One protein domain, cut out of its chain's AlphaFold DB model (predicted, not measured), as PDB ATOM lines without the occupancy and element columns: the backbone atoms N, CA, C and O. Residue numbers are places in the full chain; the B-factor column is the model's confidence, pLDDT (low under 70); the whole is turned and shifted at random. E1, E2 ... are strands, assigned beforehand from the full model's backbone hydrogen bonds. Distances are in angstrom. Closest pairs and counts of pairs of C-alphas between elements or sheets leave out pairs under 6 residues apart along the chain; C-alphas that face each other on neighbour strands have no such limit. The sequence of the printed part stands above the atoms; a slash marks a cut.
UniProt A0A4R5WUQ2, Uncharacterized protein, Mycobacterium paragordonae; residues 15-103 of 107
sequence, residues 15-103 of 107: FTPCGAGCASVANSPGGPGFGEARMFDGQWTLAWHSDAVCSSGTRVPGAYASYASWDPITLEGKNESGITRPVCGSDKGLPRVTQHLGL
ATOM      1  N   PHE A  15     -20.616 -28.164   7.194       93.06
ATOM      2  CA  PHE A  15     -21.526 -28.828   6.268       93.06
ATOM      3  C   PHE A  15     -21.729 -27.976   5.014       93.06
ATOM      4  O   PHE A  15     -22.190 -26.839   5.099       93.06
ATOM      5  N   THR A  16     -21.443 -28.551   3.848       93.88
ATOM      6  CA  THR A  16     -21.675 -27.923   2.542       93.88
ATOM      7  C   THR A  16     -22.710 -28.738   1.770       93.88
ATOM      8  O   THR A  16     -22.462 -29.919   1.516       93.88
ATOM      9  N   PRO A  17     -23.855 -28.161   1.362       93.00
ATOM     10  CA  PRO A  17     -24.855 -28.885   0.580       93.00
ATOM     11  C   PRO A  17     -24.267 -29.477  -0.710       93.00
ATOM     12  O   PRO A  17     -23.606 -28.771  -1.469       93.00
ATOM     13  N   CYS A  18     -24.532 -30.760  -0.975       92.50
ATOM     14  CA  CYS A  18     -24.139 -31.456  -2.215       92.50
ATOM     15  C   CYS A  18     -25.330 -31.860  -3.096       92.50
ATOM     16  O   CYS A  18     -25.151 -32.445  -4.161       92.50
ATOM     17  N   GLY A  19     -26.550 -31.535  -2.669       92.12
ATOM     18  CA  GLY A  19     -27.790 -31.871  -3.358       92.12
ATOM     19  C   GLY A  19     -28.932 -32.082  -2.367       92.12
ATOM     20  O   GLY A  19     -28.766 -31.907  -1.159       92.12
ATOM     21  N   ALA A  20     -30.102 -32.468  -2.871       91.94
ATOM     22  CA  ALA A  20     -31.241 -32.787  -2.015       91.94
ATOM     23  C   ALA A  20     -30.895 -33.953  -1.072       91.94
ATOM     24  O   ALA A  20     -30.504 -35.026  -1.528       91.94
ATOM     25  N   GLY A  21     -31.020 -33.729   0.241       92.69
ATOM     26  CA  GLY A  21     -30.710 -34.737   1.259       92.69
ATOM     27  C   GLY A  21     -29.226 -35.106   1.361       92.69
ATOM     28  O   GLY A  21     -28.918 -36.198   1.827       92.69
ATOM     29  N   CYS A  22     -28.317 -34.233   0.916       94.69
ATOM     30  CA  CYS A  22     -26.876 -34.477   0.883       94.69
ATOM     31  C   CYS A  22     -26.107 -33.274   1.444       94.69
ATOM     32  O   CYS A  22     -26.322 -32.142   0.998       94.69
ATOM     33  N   ALA A  23     -25.162 -33.517   2.355       95.38
ATOM     34  CA  ALA A  23     -24.174 -32.525   2.776       95.38
ATOM     35  C   ALA A  23     -22.767 -33.135   2.882       95.38
ATOM     36  O   ALA A  23     -22.552 -34.109   3.596       95.38
ATOM     37  N   SER A  24     -21.784 -32.533   2.215       95.12
ATOM     38  CA  SER A  24     -20.369 -32.841   2.426       95.12
ATOM     39  C   SER A  24     -19.933 -32.288   3.780       95.12
ATOM     40  O   SER A  24     -20.236 -31.137   4.093       95.12
ATOM     41  N   VAL A  25     -19.197 -33.078   4.559       95.19
ATOM     42  CA  VAL A  25     -18.766 -32.720   5.918       95.19
ATOM     43  C   VAL A  25     -17.249 -32.589   5.966       95.19
ATOM     44  O   VAL A  25     -16.536 -33.517   5.586       95.19
ATOM     45  N   ALA A  26     -16.753 -31.451   6.443       94.50
ATOM     46  CA  ALA A  26     -15.332 -31.168   6.630       94.50
ATOM     47  C   ALA A  26     -15.018 -30.831   8.096       94.50
ATOM     48  O   ALA A  26     -15.890 -30.405   8.851       94.50
ATOM     49  N   ASN A  27     -13.760 -31.013   8.498       90.88
ATOM     50  CA  ASN A  27     -13.251 -30.666   9.832       90.88
ATOM     51  C   ASN A  27     -12.619 -29.262   9.891       90.88
ATOM     52  O   ASN A  27     -12.087 -28.865  10.925       90.88
ATOM     53  N   SER A  28     -12.639 -28.524   8.782       90.00
ATOM     54  CA  SER A  28     -12.200 -27.134   8.701       90.00
ATOM     55  C   SER A  28     -13.020 -26.363   7.657       90.00
ATOM     56  O   SER A  28     -13.526 -26.973   6.705       90.00
ATOM     57  N   PRO A  29     -13.162 -25.031   7.796       88.62
ATOM     58  CA  PRO A  29     -13.876 -24.220   6.816       88.62
ATOM     59  C   PRO A  29     -13.190 -24.305   5.447       88.62
ATOM     60  O   PRO A  29     -12.007 -23.993   5.322       88.62
ATOM     61  N   GLY A  30     -13.921 -24.735   4.416       85.75
ATOM     62  CA  GLY A  30     -13.382 -24.886   3.056       85.75
ATOM     63  C   GLY A  30     -12.343 -26.004   2.886       85.75
ATOM     64  O   GLY A  30     -11.719 -26.093   1.830       85.75
ATOM     65  N   GLY A  31     -12.141 -26.844   3.906       89.06
ATOM     66  CA  GLY A  31     -11.243 -27.995   3.846       89.06
ATOM     67  C   GLY A  31     -11.801 -29.165   3.027       89.06
ATOM     68  O   GLY A  31     -12.963 -29.149   2.610       89.06
ATOM     69  N   PRO A  32     -10.986 -30.214   2.801       89.81
ATOM     70  CA  PRO A  32     -11.460 -31.431   2.158       89.81
ATOM     71  C   PRO A  32     -12.532 -32.111   3.020       89.81
ATOM     72  O   PRO A  32     -12.377 -32.246   4.236       89.81
ATOM     73  N   GLY A  33     -13.608 -32.565   2.380       90.69
ATOM     74  CA  GLY A  33     -14.630 -33.358   3.053       90.69
ATOM     75  C   GLY A  33     -14.063 -34.699   3.528       90.69
ATOM     76  O   GLY A  33     -13.372 -35.382   2.773       90.69
ATOM     77  N   PHE A  34     -14.356 -35.083   4.770       91.50
ATOM     78  CA  PHE A  34     -13.996 -36.395   5.322       91.50
ATOM     79  C   PHE A  34     -15.136 -37.416   5.207       91.50
ATOM     80  O   PHE A  34     -14.926 -38.610   5.423       91.50
ATOM     81  N   GLY A  35     -16.342 -36.958   4.878       92.50
ATOM     82  CA  GLY A  35     -17.510 -37.804   4.692       92.50
ATOM     83  C   GLY A  35     -18.686 -37.033   4.106       92.50
ATOM     84  O   GLY A  35     -18.636 -35.814   3.934       92.50
ATOM     85  N   GLU A  36     -19.749 -37.764   3.802       95.69
ATOM     86  CA  GLU A  36     -20.991 -37.224   3.259       95.69
ATOM     87  C   GLU A  36     -22.145 -37.615   4.180       95.69
ATOM     88  O   GLU A  36     -22.389 -38.798   4.426       95.69
ATOM     89  N   ALA A  37     -22.832 -36.608   4.704       96.62
ATOM     90  CA  ALA A  37     -24.062 -36.786   5.441       96.62
ATOM     91  C   ALA A  37     -25.217 -36.953   4.451       96.62
ATOM     92  O   ALA A  37     -25.392 -36.136   3.541       96.62
ATOM     93  N   ARG A  38     -26.022 -37.999   4.638       97.19
ATOM     94  CA  ARG A  38     -27.219 -38.269   3.842       97.19
ATOM     95  C   ARG A  38     -28.461 -38.284   4.707       97.19
ATOM     96  O   ARG A  38     -28.465 -38.881   5.782       97.19
ATOM     97  N   MET A  39     -29.514 -37.666   4.193       95.69
ATOM     98  CA  MET A  39     -30.842 -37.706   4.779       95.69
ATOM     99  C   MET A  39     -31.527 -39.007   4.361       95.69
ATOM    100  O   MET A  39     -31.776 -39.231   3.176       95.69
ATOM    101  N   PHE A  40     -31.831 -39.867   5.325       93.12
ATOM    102  CA  PHE A  40     -32.529 -41.127   5.112       93.12
ATOM    103  C   PHE A  40     -33.599 -41.295   6.189       93.12
ATOM    104  O   PHE A  40     -33.304 -41.182   7.373       93.12
ATOM    105  N   ASP A  41     -34.842 -41.530   5.766       91.56
ATOM    106  CA  ASP A  41     -35.988 -41.772   6.657       91.56
ATOM    107  C   ASP A  41     -36.151 -40.730   7.786       91.56
ATOM    108  O   ASP A  41     -36.335 -41.050   8.956       91.56
ATOM    109  N   GLY A  42     -36.016 -39.442   7.448       93.62
ATOM    110  CA  GLY A  42     -36.175 -38.362   8.428       93.62
ATOM    111  C   GLY A  42     -34.966 -38.124   9.343       93.62
ATOM    112  O   GLY A  42     -35.035 -37.229  10.180       93.62
ATOM    113  N   GLN A  43     -33.853 -38.840   9.159       95.88
ATOM    114  CA  GLN A  43     -32.624 -38.656   9.937       95.88
ATOM    115  C   GLN A  43     -31.414 -38.387   9.050       95.88
ATOM    116  O   GLN A  43     -31.292 -38.908   7.940       95.88
ATOM    117  N   TRP A  44     -30.474 -37.604   9.569       97.38
ATOM    118  CA  TRP A  44     -29.153 -37.510   8.970       97.38
ATOM    119  C   TRP A  44     -28.316 -38.708   9.376       97.38
ATOM    120  O   TRP A  44     -28.322 -39.124  10.531       97.38
ATOM    121  N   THR A  45     -27.556 -39.231   8.424       97.06
ATOM    122  CA  THR A  45     -26.609 -40.322   8.626       97.06
ATOM    123  C   THR A  45     -25.268 -39.944   8.026       97.06
ATOM    124  O   THR A  45     -25.218 -39.354   6.953       97.06
ATOM    125  N   LEU A  46     -24.174 -40.274   8.703       95.94
ATOM    126  CA  LEU A  46     -22.814 -40.012   8.241       95.94
ATOM    127  C   LEU A  46     -21.944 -41.216   8.573       95.94
ATOM    128  O   LEU A  46     -21.868 -41.627   9.727       95.94
ATOM    129  N   ALA A  47     -21.254 -41.748   7.572       93.38
ATOM    130  CA  ALA A  47     -20.218 -42.749   7.769       93.38
ATOM    131  C   ALA A  47     -18.865 -42.157   7.383       93.38
ATOM    132  O   ALA A  47     -18.738 -41.514   6.340       93.38
ATOM    133  N   TRP A  48     -17.848 -42.389   8.205       92.31
ATOM    134  CA  TRP A  48     -16.486 -41.971   7.896       92.31
ATOM    135  C   TRP A  48     -15.468 -42.941   8.473       92.31
ATOM    136  O   TRP A  48     -15.759 -43.728   9.378       92.31
ATOM    137  N   HIS A  49     -14.258 -42.869   7.929       89.88
ATOM    138  CA  HIS A  49     -13.124 -43.638   8.410       89.88
ATOM    139  C   HIS A  49     -12.036 -42.695   8.900       89.88
ATOM    140  O   HIS A  49     -11.845 -41.612   8.347       89.88
ATOM    141  N   SER A  50     -11.310 -43.114   9.930       86.62
ATOM    142  CA  SER A  50     -10.127 -42.401  10.399       86.62
ATOM    143  C   SER A  50      -8.956 -43.350  10.593       86.62
ATOM    144  O   SER A  50      -9.100 -44.565  10.770       86.62
ATOM    145  N   ASP A  51      -7.764 -42.781  10.506       88.75
ATOM    146  CA  ASP A  51      -6.528 -43.534  10.619       88.75
ATOM    147  C   ASP A  51      -6.205 -43.804  12.088       88.75
ATOM    148  O   ASP A  51      -6.411 -42.949  12.949       88.75
ATOM    149  N   ALA A  52      -5.630 -44.970  12.369       85.19
ATOM    150  CA  ALA A  52      -4.976 -45.204  13.649       85.19
ATOM    151  C   ALA A  52      -3.530 -44.734  13.578       85.19
ATOM    152  O   ALA A  52      -2.830 -44.996  12.601       85.19
ATOM    153  N   VAL A  53      -3.073 -44.063  14.630       87.25
ATOM    154  CA  VAL A  53      -1.665 -43.728  14.819       87.25
ATOM    155  C   VAL A  53      -1.167 -44.555  15.994       87.25
ATOM    156  O   VAL A  53      -1.617 -44.372  17.123       87.25
ATOM    157  N   CYS A  54      -0.287 -45.511  15.715       85.38
ATOM    158  CA  CYS A  54       0.285 -46.383  16.732       85.38
ATOM    159  C   CYS A  54       1.364 -45.651  17.536       85.38
ATOM    160  O   CYS A  54       1.958 -44.687  17.056       85.38
ATOM    161  N   SER A  55       1.679 -46.148  18.735       84.94
ATOM    162  CA  SER A  55       2.754 -45.601  19.583       84.94
ATOM    163  C   SER A  55       4.129 -45.605  18.901       84.94
ATOM    164  O   SER A  55       4.959 -44.750  19.189       84.94
ATOM    165  N   SER A  56       4.349 -46.514  17.947       84.19
ATOM    166  CA  SER A  56       5.530 -46.550  17.075       84.19
ATOM    167  C   SER A  56       5.589 -45.414  16.042       84.19
ATOM    168  O   SER A  56       6.552 -45.334  15.284       84.19
ATOM    169  N   GLY A  57       4.549 -44.581  15.939       84.38
ATOM    170  CA  GLY A  57       4.371 -43.584  14.881       84.38
ATOM    171  C   GLY A  57       3.807 -44.151  13.575       84.38
ATOM    172  O   GLY A  57       3.517 -43.398  12.647       84.38
ATOM    173  N   THR A  58       3.610 -45.470  13.480       88.00
ATOM    174  CA  THR A  58       3.014 -46.101  12.298       88.00
ATOM    175  C   THR A  58       1.558 -45.670  12.148       88.00
ATOM    176  O   THR A  58       0.747 -45.863  13.054       88.00
ATOM    177  N   ARG A  59       1.215 -45.125  10.979       87.94
ATOM    178  CA  ARG A  59      -0.165 -44.815  10.603       87.94
ATOM    179  C   ARG A  59      -0.795 -46.024   9.919       87.94
ATOM    180  O   ARG A  59      -0.221 -46.567   8.977       87.94
ATOM    181  N   VAL A  60      -1.981 -46.420  10.367       86.38
ATOM    182  CA  VAL A  60      -2.809 -47.456   9.744       86.38
ATOM    183  C   VAL A  60      -4.048 -46.781   9.155       86.38
ATOM    184  O   VAL A  60      -4.969 -46.453   9.907       86.38
ATOM    185  N   PRO A  61      -4.081 -46.548   7.831       87.06
ATOM    186  CA  PRO A  61      -5.177 -45.821   7.211       87.06
ATOM    187  C   PRO A  61      -6.529 -46.520   7.365       87.06
ATOM    188  O   PRO A  61      -6.594 -47.749   7.270       87.06
ATOM    189  N   GLY A  62      -7.595 -45.756   7.608       85.25
ATOM    190  CA  GLY A  62      -8.971 -46.269   7.699       85.25
ATOM    191  C   GLY A  62      -9.180 -47.383   8.735       85.25
ATOM    192  O   GLY A  62     -10.004 -48.277   8.544       85.25
ATOM    193  N   ALA A  63      -8.379 -47.380   9.799       85.88
ATOM    194  CA  ALA A  63      -8.442 -48.360  10.879       85.88
ATOM    195  C   ALA A  63      -9.757 -48.299  11.662       85.88
ATOM    196  O   ALA A  63     -10.268 -49.329  12.112       85.88
ATOM    197  N   TYR A  64     -10.282 -47.088  11.825       86.25
ATOM    198  CA  TYR A  64     -11.539 -46.834  12.501       86.25
ATOM    199  C   TYR A  64     -12.640 -46.614  11.479       86.25
ATOM    200  O   TYR A  64     -12.434 -45.926  10.478       86.25
ATOM    201  N   ALA A  65     -13.814 -47.157  11.773       89.31
ATOM    202  CA  ALA A  65     -15.056 -46.777  11.126       89.31
ATOM    203  C   ALA A  65     -15.980 -46.157  12.167       89.31
ATOM    204  O   ALA A  65     -16.093 -46.659  13.290       89.31
ATOM    205  N   SER A  66     -16.645 -45.086  11.762       91.12
ATOM    206  CA  SER A  66     -17.610 -44.360  12.570       91.12
ATOM    207  C   SER A  66     -18.891 -44.156  11.783       91.12
ATOM    208  O   SER A  66     -18.853 -43.924  10.572       91.12
ATOM    209  N   TYR A  67     -20.012 -44.255  12.483       93.56
ATOM    210  CA  TYR A  67     -21.349 -44.104  11.936       93.56
ATOM    211  C   TYR A  67     -22.148 -43.218  12.882       93.56
ATOM    212  O   TYR A  67     -22.468 -43.625  13.996       93.56
ATOM    213  N   ALA A  68     -22.470 -42.009  12.440       94.44
ATOM    214  CA  ALA A  68     -23.324 -41.093  13.173       94.44
ATOM    215  C   ALA A  68     -24.722 -41.056  12.566       94.44
ATOM    216  O   ALA A  68     -24.883 -41.114  11.346       94.44
ATOM    217  N   SER A  69     -25.718 -40.910  13.431       96.31
ATOM    218  CA  SER A  69     -27.097 -40.618  13.055       96.31
ATOM    219  C   SER A  69     -27.672 -39.569  13.997       96.31
ATOM    220  O   SER A  69     -27.523 -39.731  15.212       96.31
ATOM    221  N   TRP A  70     -28.321 -38.531  13.470       96.38
ATOM    222  CA  TRP A  70     -28.931 -37.471  14.280       96.38
ATOM    223  C   TRP A  70     -30.223 -36.924  13.670       96.38
ATOM    224  O   TRP A  70     -30.455 -37.002  12.460       96.38
ATOM    225  N   ASP A  71     -31.062 -36.364  14.537       96.06
ATOM    226  CA  ASP A  71     -32.301 -35.694  14.166       96.06
ATOM    227  C   ASP A  71     -32.007 -34.298  13.574       96.06
ATOM    228  O   ASP A  71     -31.204 -33.542  14.132       96.06
ATOM    229  N   PRO A  72     -32.620 -33.922  12.437       92.56
ATOM    230  CA  PRO A  72     -32.354 -32.641  11.778       92.56
ATOM    231  C   PRO A  72     -32.878 -31.416  12.546       92.56
ATOM    232  O   PRO A  72     -32.463 -30.302  12.230       92.56
ATOM    233  N   ILE A  73     -33.805 -31.598  13.493       93.06
ATOM    234  CA  ILE A  73     -34.458 -30.534  14.264       93.06
ATOM    235  C   ILE A  73     -33.797 -30.396  15.633       93.06
ATOM    236  O   ILE A  73     -33.375 -29.300  15.994       93.06
ATOM    237  N   THR A  74     -33.706 -31.485  16.402       95.31
ATOM    238  CA  THR A  74     -33.134 -31.438  17.758       95.31
ATOM    239  C   THR A  74     -31.614 -31.426  17.749       95.31
ATOM    240  O   THR A  74     -31.014 -31.018  18.740       95.31
ATOM    241  N   LEU A  75     -30.990 -31.847  16.639       94.69
ATOM    242  CA  LEU A  75     -29.539 -32.000  16.501       94.69
ATOM    243  C   LEU A  75     -28.925 -33.005  17.489       94.69
ATOM    244  O   LEU A  75     -27.705 -33.041  17.684       94.69
ATOM    245  N   GLU A  76     -29.763 -33.855  18.079       96.00
ATOM    246  CA  GLU A  76     -29.362 -34.940  18.963       96.00
ATOM    247  C   GLU A  76     -29.300 -36.265  18.208       96.00
ATOM    248  O   GLU A  76     -30.021 -36.511  17.236       96.00
ATOM    249  N   GLY A  77     -28.422 -37.146  18.665       94.69
ATOM    250  CA  GLY A  77     -28.177 -38.409  18.009       94.69
ATOM    251  C   GLY A  77     -27.133 -39.258  18.707       94.69
ATOM    252  O   GLY A  77     -26.838 -39.130  19.898       94.69
ATOM    253  N   LYS A  78     -26.542 -40.153  17.927       94.69
ATOM    254  CA  LYS A  78     -25.499 -41.064  18.387       94.69
ATOM    255  C   LYS A  78     -24.396 -41.194  17.357       94.69
ATOM    256  O   LYS A  78     -24.622 -41.021  16.162       94.69
ATOM    257  N   ASN A  79     -23.215 -41.544  17.841       92.38
ATOM    258  CA  ASN A  79     -22.096 -41.979  17.026       92.38
ATOM    259  C   ASN A  79     -21.644 -43.365  17.489       92.38
ATOM    260  O   ASN A  79     -21.405 -43.584  18.676       92.38
ATOM    261  N   GLU A  80     -21.518 -44.288  16.548       91.75
ATOM    262  CA  GLU A  80     -20.989 -45.627  16.755       91.75
ATOM    263  C   GLU A  80     -19.624 -45.730  16.083       91.75
ATOM    264  O   GLU A  80     -19.531 -45.747  14.856       91.75
ATOM    265  N   SER A  81     -18.566 -45.837  16.881       88.44
ATOM    266  CA  SER A  81     -17.188 -45.906  16.393       88.44
ATOM    267  C   SER A  81     -16.511 -47.189  16.842       88.44
ATOM    268  O   SER A  81     -16.707 -47.660  17.960       88.44
ATOM    269  N   GLY A  82     -15.672 -47.763  15.987       85.88
ATOM    270  CA  GLY A  82     -14.903 -48.946  16.343       85.88
ATOM    271  C   GLY A  82     -13.812 -49.266  15.339       85.88
ATOM    272  O   GLY A  82     -13.742 -48.703  14.247       85.88
ATOM    273  N   ILE A  83     -12.952 -50.194  15.732       82.69
ATOM    274  CA  ILE A  83     -11.883 -50.708  14.887       82.69
ATOM    275  C   ILE A  83     -12.465 -51.776  13.955       82.69
ATOM    276  O   ILE A  83     -13.122 -52.711  14.412       82.69
ATOM    277  N   THR A  84     -12.207 -51.672  12.652       75.62
ATOM    278  CA  THR A  84     -12.695 -52.651  11.658       75.62
ATOM    279  C   THR A  84     -11.747 -53.834  11.451       75.62
ATOM    280  O   THR A  84     -12.145 -54.850  10.884       75.62
ATOM    281  N   ARG A  85     -10.493 -53.719  11.907       74.38
ATOM    282  CA  ARG A  85      -9.429 -54.726  11.761       74.38
ATOM    283  C   ARG A  85      -8.357 -54.573  12.846       74.38
ATOM    284  O   ARG A  85      -8.132 -53.448  13.266       74.38
ATOM    285  N   PRO A  86      -7.641 -55.632  13.255       76.06
ATOM    286  CA  PRO A  86      -6.508 -55.527  14.183       76.06
ATOM    287  C   PRO A  86      -5.556 -54.371  13.831       76.06
ATOM    288  O   PRO A  86      -5.070 -54.295  12.700       76.06
ATOM    289  N   VAL A  87      -5.288 -53.471  14.782       80.12
ATOM    290  CA  VAL A  87      -4.373 -52.329  14.595       80.12
ATOM    291  C   VAL A  87      -3.464 -52.129  15.800       80.12
ATOM    292  O   VAL A  87      -3.848 -52.401  16.931       80.12
ATOM    293  N   CYS A  88      -2.241 -51.648  15.576       80.00
ATOM    294  CA  CYS A  88      -1.289 -51.325  16.647       80.00
ATOM    295  C   CYS A  88      -1.034 -52.470  17.647       80.00
ATOM    296  O   CYS A  88      -0.873 -52.231  18.839       80.00
ATOM    297  N   GLY A  89      -1.023 -53.718  17.162       75.88
ATOM    298  CA  GLY A  89      -0.810 -54.903  17.996       75.88
ATOM    299  C   GLY A  89      -2.030 -55.349  18.808       75.88
ATOM    300  O   GLY A  89      -1.908 -56.307  19.561       75.88
ATOM    301  N   SER A  90      -3.192 -54.702  18.645       71.12
ATOM    302  CA  SER A  90      -4.441 -55.175  19.247       71.12
ATOM    303  C   SER A  90      -4.992 -56.387  18.492       71.12
ATOM    304  O   SER A  90      -5.101 -56.403  17.268       71.12
ATOM    305  N   ASP A  91      -5.319 -57.419  19.258       60.16
ATOM    306  CA  ASP A  91      -5.614 -58.792  18.848       60.16
ATOM    307  C   ASP A  91      -7.113 -59.057  18.623       60.16
ATOM    308  O   ASP A  91      -7.507 -60.138  18.180       60.16
ATOM    309  N   LYS A  92      -7.972 -58.050  18.834       54.97
ATOM    310  CA  LYS A  92      -9.407 -58.105  18.525       54.97
ATOM    311  C   LYS A  92      -9.899 -56.785  17.944       54.97
ATOM    312  O   LYS A  92      -9.476 -55.717  18.377       54.97
ATOM    313  N   GLY A  93     -10.846 -56.863  17.004       57.00
ATOM    314  CA  GLY A  93     -11.704 -55.724  16.683       57.00
ATOM    315  C   GLY A  93     -12.398 -55.301  17.972       57.00
ATOM    316  O   GLY A  93     -13.217 -56.054  18.502       57.00
ATOM    317  N   LEU A  94     -11.980 -54.168  18.540       61.00
ATOM    318  CA  LEU A  94     -12.588 -53.640  19.755       61.00
ATOM    319  C   LEU A  94     -14.106 -53.529  19.547       61.00
ATOM    320  O   LEU A  94     -14.540 -53.216  18.430       61.00
ATOM    321  N   PRO A  95     -14.918 -53.788  20.588       67.56
ATOM    322  CA  PRO A  95     -16.357 -53.605  20.481       67.56
ATOM    323  C   PRO A  95     -16.647 -52.175  20.023       67.56
ATOM    324  O   PRO A  95     -15.981 -51.229  20.451       67.56
ATOM    325  N   ARG A  96     -17.634 -52.021  19.134       76.88
ATOM    326  CA  ARG A  96     -18.097 -50.690  18.738       76.88
ATOM    327  C   ARG A  96     -18.568 -49.950  19.982       76.88
ATOM    328  O   ARG A  96     -19.364 -50.471  20.761       76.88
ATOM    329  N   VAL A  97     -18.072 -48.737  20.157       84.94
ATOM    330  CA  VAL A  97     -18.478 -47.840  21.229       84.94
ATOM    331  C   VAL A  97     -19.585 -46.956  20.684       84.94
ATOM    332  O   VAL A  97     -19.405 -46.297  19.664       84.94
ATOM    333  N   THR A  98     -20.725 -46.946  21.369       89.50
ATOM    334  CA  THR A  98     -21.799 -45.984  21.103       89.50
ATOM    335  C   THR A  98     -21.629 -44.790  22.031       89.50
ATOM    336  O   THR A  98     -21.433 -44.955  23.234       89.50
ATOM    337  N   GLN A  99     -21.689 -43.593  21.466       89.12
ATOM    338  CA  GLN A  99     -21.543 -42.321  22.161       89.12
ATOM    339  C   GLN A  99     -22.738 -41.429  21.847       89.12
ATOM    340  O   GLN A  99     -23.265 -41.468  20.733       89.12
ATOM    341  N   HIS A 100     -23.130 -40.589  22.803       92.19
ATOM    342  CA  HIS A 100     -24.113 -39.544  22.535       92.19
ATOM    343  C   HIS A 100     -23.493 -38.466  21.635       92.19
ATOM    344  O   HIS A 100     -22.366 -38.010  21.876       92.19
ATOM    345  N   LEU A 101     -24.238 -38.044  20.616       92.69
ATOM    346  CA  LEU A 101     -23.891 -36.944  19.726       92.69
ATOM    347  C   LEU A 101     -24.911 -35.822  19.923       92.69
ATOM    348  O   LEU A 101     -26.093 -36.021  19.691       92.69
ATOM    349  N   GLY A 102     -24.438 -34.645  20.320       92.88
ATOM    350  CA  GLY A 102     -25.208 -33.408  20.249       92.88
ATOM    351  C   GLY A 102     -24.454 -32.431  19.361       92.88
ATOM    352  O   GLY A 102     -23.237 -32.281  19.528       92.88
ATOM    353  N   LEU A 103     -25.152 -31.821  18.407       91.56
ATOM    354  CA  LEU A 103     -24.615 -30.766  17.558       91.56
ATOM    355  C   LEU A 103     -25.251 -29.430  17.939       91.56
ATOM    356  O   LEU A 103     -26.436 -29.350  18.246       91.56
TER     357      LEU A 103
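Overview. This is residues 15 to 103 of the 107 residues of an uncharacterized protein of Mycobacterium paragordonae (UniProt A0A4R5WUQ2). The domain is one strongly twisted antiparallel sheet, a ribbon of seven strands folded back and forth from E1 at one edge to E7 at the other. The hairpin of E4 and E5, with the two longest strands, runs through the middle along the long axis and reaches past E3 and E6; the long link of residues 84 to 96 loops out at the same end as its turn, residues 54 to 58. The short strand E1 makes one edge of the sheet, with the short inner strand E2 beside it, and E7 makes the other edge. The printed part has 89 residues with no named helix and seven named strands, E1 to E7, which is also their order across the sheet, and the class is all strand. It is only just loose, close to compact, with a radius of gyration of the C-alphas of 14.7 A, and only just elongated, with spans of 42 by 28 by 18 A.

Along the chain. E1 is residues 15 to 19, 11.9 A from first to last C-alpha, and begins with C-alpha 15 at (-21.526, -28.828, 6.268). E2, residues 22 to 26, is 13.3 A long. E3, residues 33 to 40, measures 19.6 A. E4, residues 43 to 53, measures 31.7 A, from C-alpha 43 at (-32.624, -38.656, 9.937) to C-alpha 53 at (-1.665, -43.728, 14.819). E5, residues 59 to 70, is the longest strand by residues, with 12, and measures 29.9 A. E6, residues 76 to 83, is 23.9 A long. E7, residues 97 to 102, is 16.0 A long and ends with C-alpha 102 at (-25.208, -33.408, 20.249).

Arrangement. The seven strands form a meander, each strand the antiparallel neighbour of the one before, and E1 and E7 are the edge strands. The hairpin of E1 and E2 has an angle of 150 degrees between directions, with N 16 and O 24 within hydrogen-bond range at 2.9 A. In the hairpin of E2 and E3, at 151 degrees, N 37 and O 23 are 2.7 A apart. E3 and E4, a hairpin at 153 degrees, have N 38 and O 45 at 2.8 A; their C-alphas that face each other run from 40 and 43, 5.4 A, to 35 and 48, 5.4 A. E4 and E5, a hairpin at 161 degrees, have C-alphas that face each other from 43 and 70, 5.8 A, to 53 and 59, 4.6 A, with N 46 and O 68 at 2.9 A and N 60 and O 52 at 2.8 A. E5 and E6, a hairpin at 156 degrees, have N 67 and O 80 at 2.8 A. E6 and E7, a hairpin at 150 degrees, have N 77 and O 101 at 2.8 A. The closest C-alphas of E5 and E7 are those of Trp 70 and Leu 101, 7.4 A apart. Among the pairs that are apart are E1 and E4, E3 and E6, and E1 and E7.

Size, cuts and confidence. From edge to edge the strands' lines turn by 92 degrees and the way across the sheet turns by 69 degrees; the sheet's C-alphas lie up to 8.3 A off their best plane. The two C-alphas farthest apart are those of Ala 20 and Ser 56, 43.7 A, while those of Phe 15 and Leu 103, the first and last printed, are 11.9 A apart. The printed part has no cut. The link from E6 to E7, 13 residues, is long, the link from E2 to E3 is short, and the other four links are tight. Mean pLDDT of the printed part is 88.3, and residues 91 to 95, in the long link, are under 70.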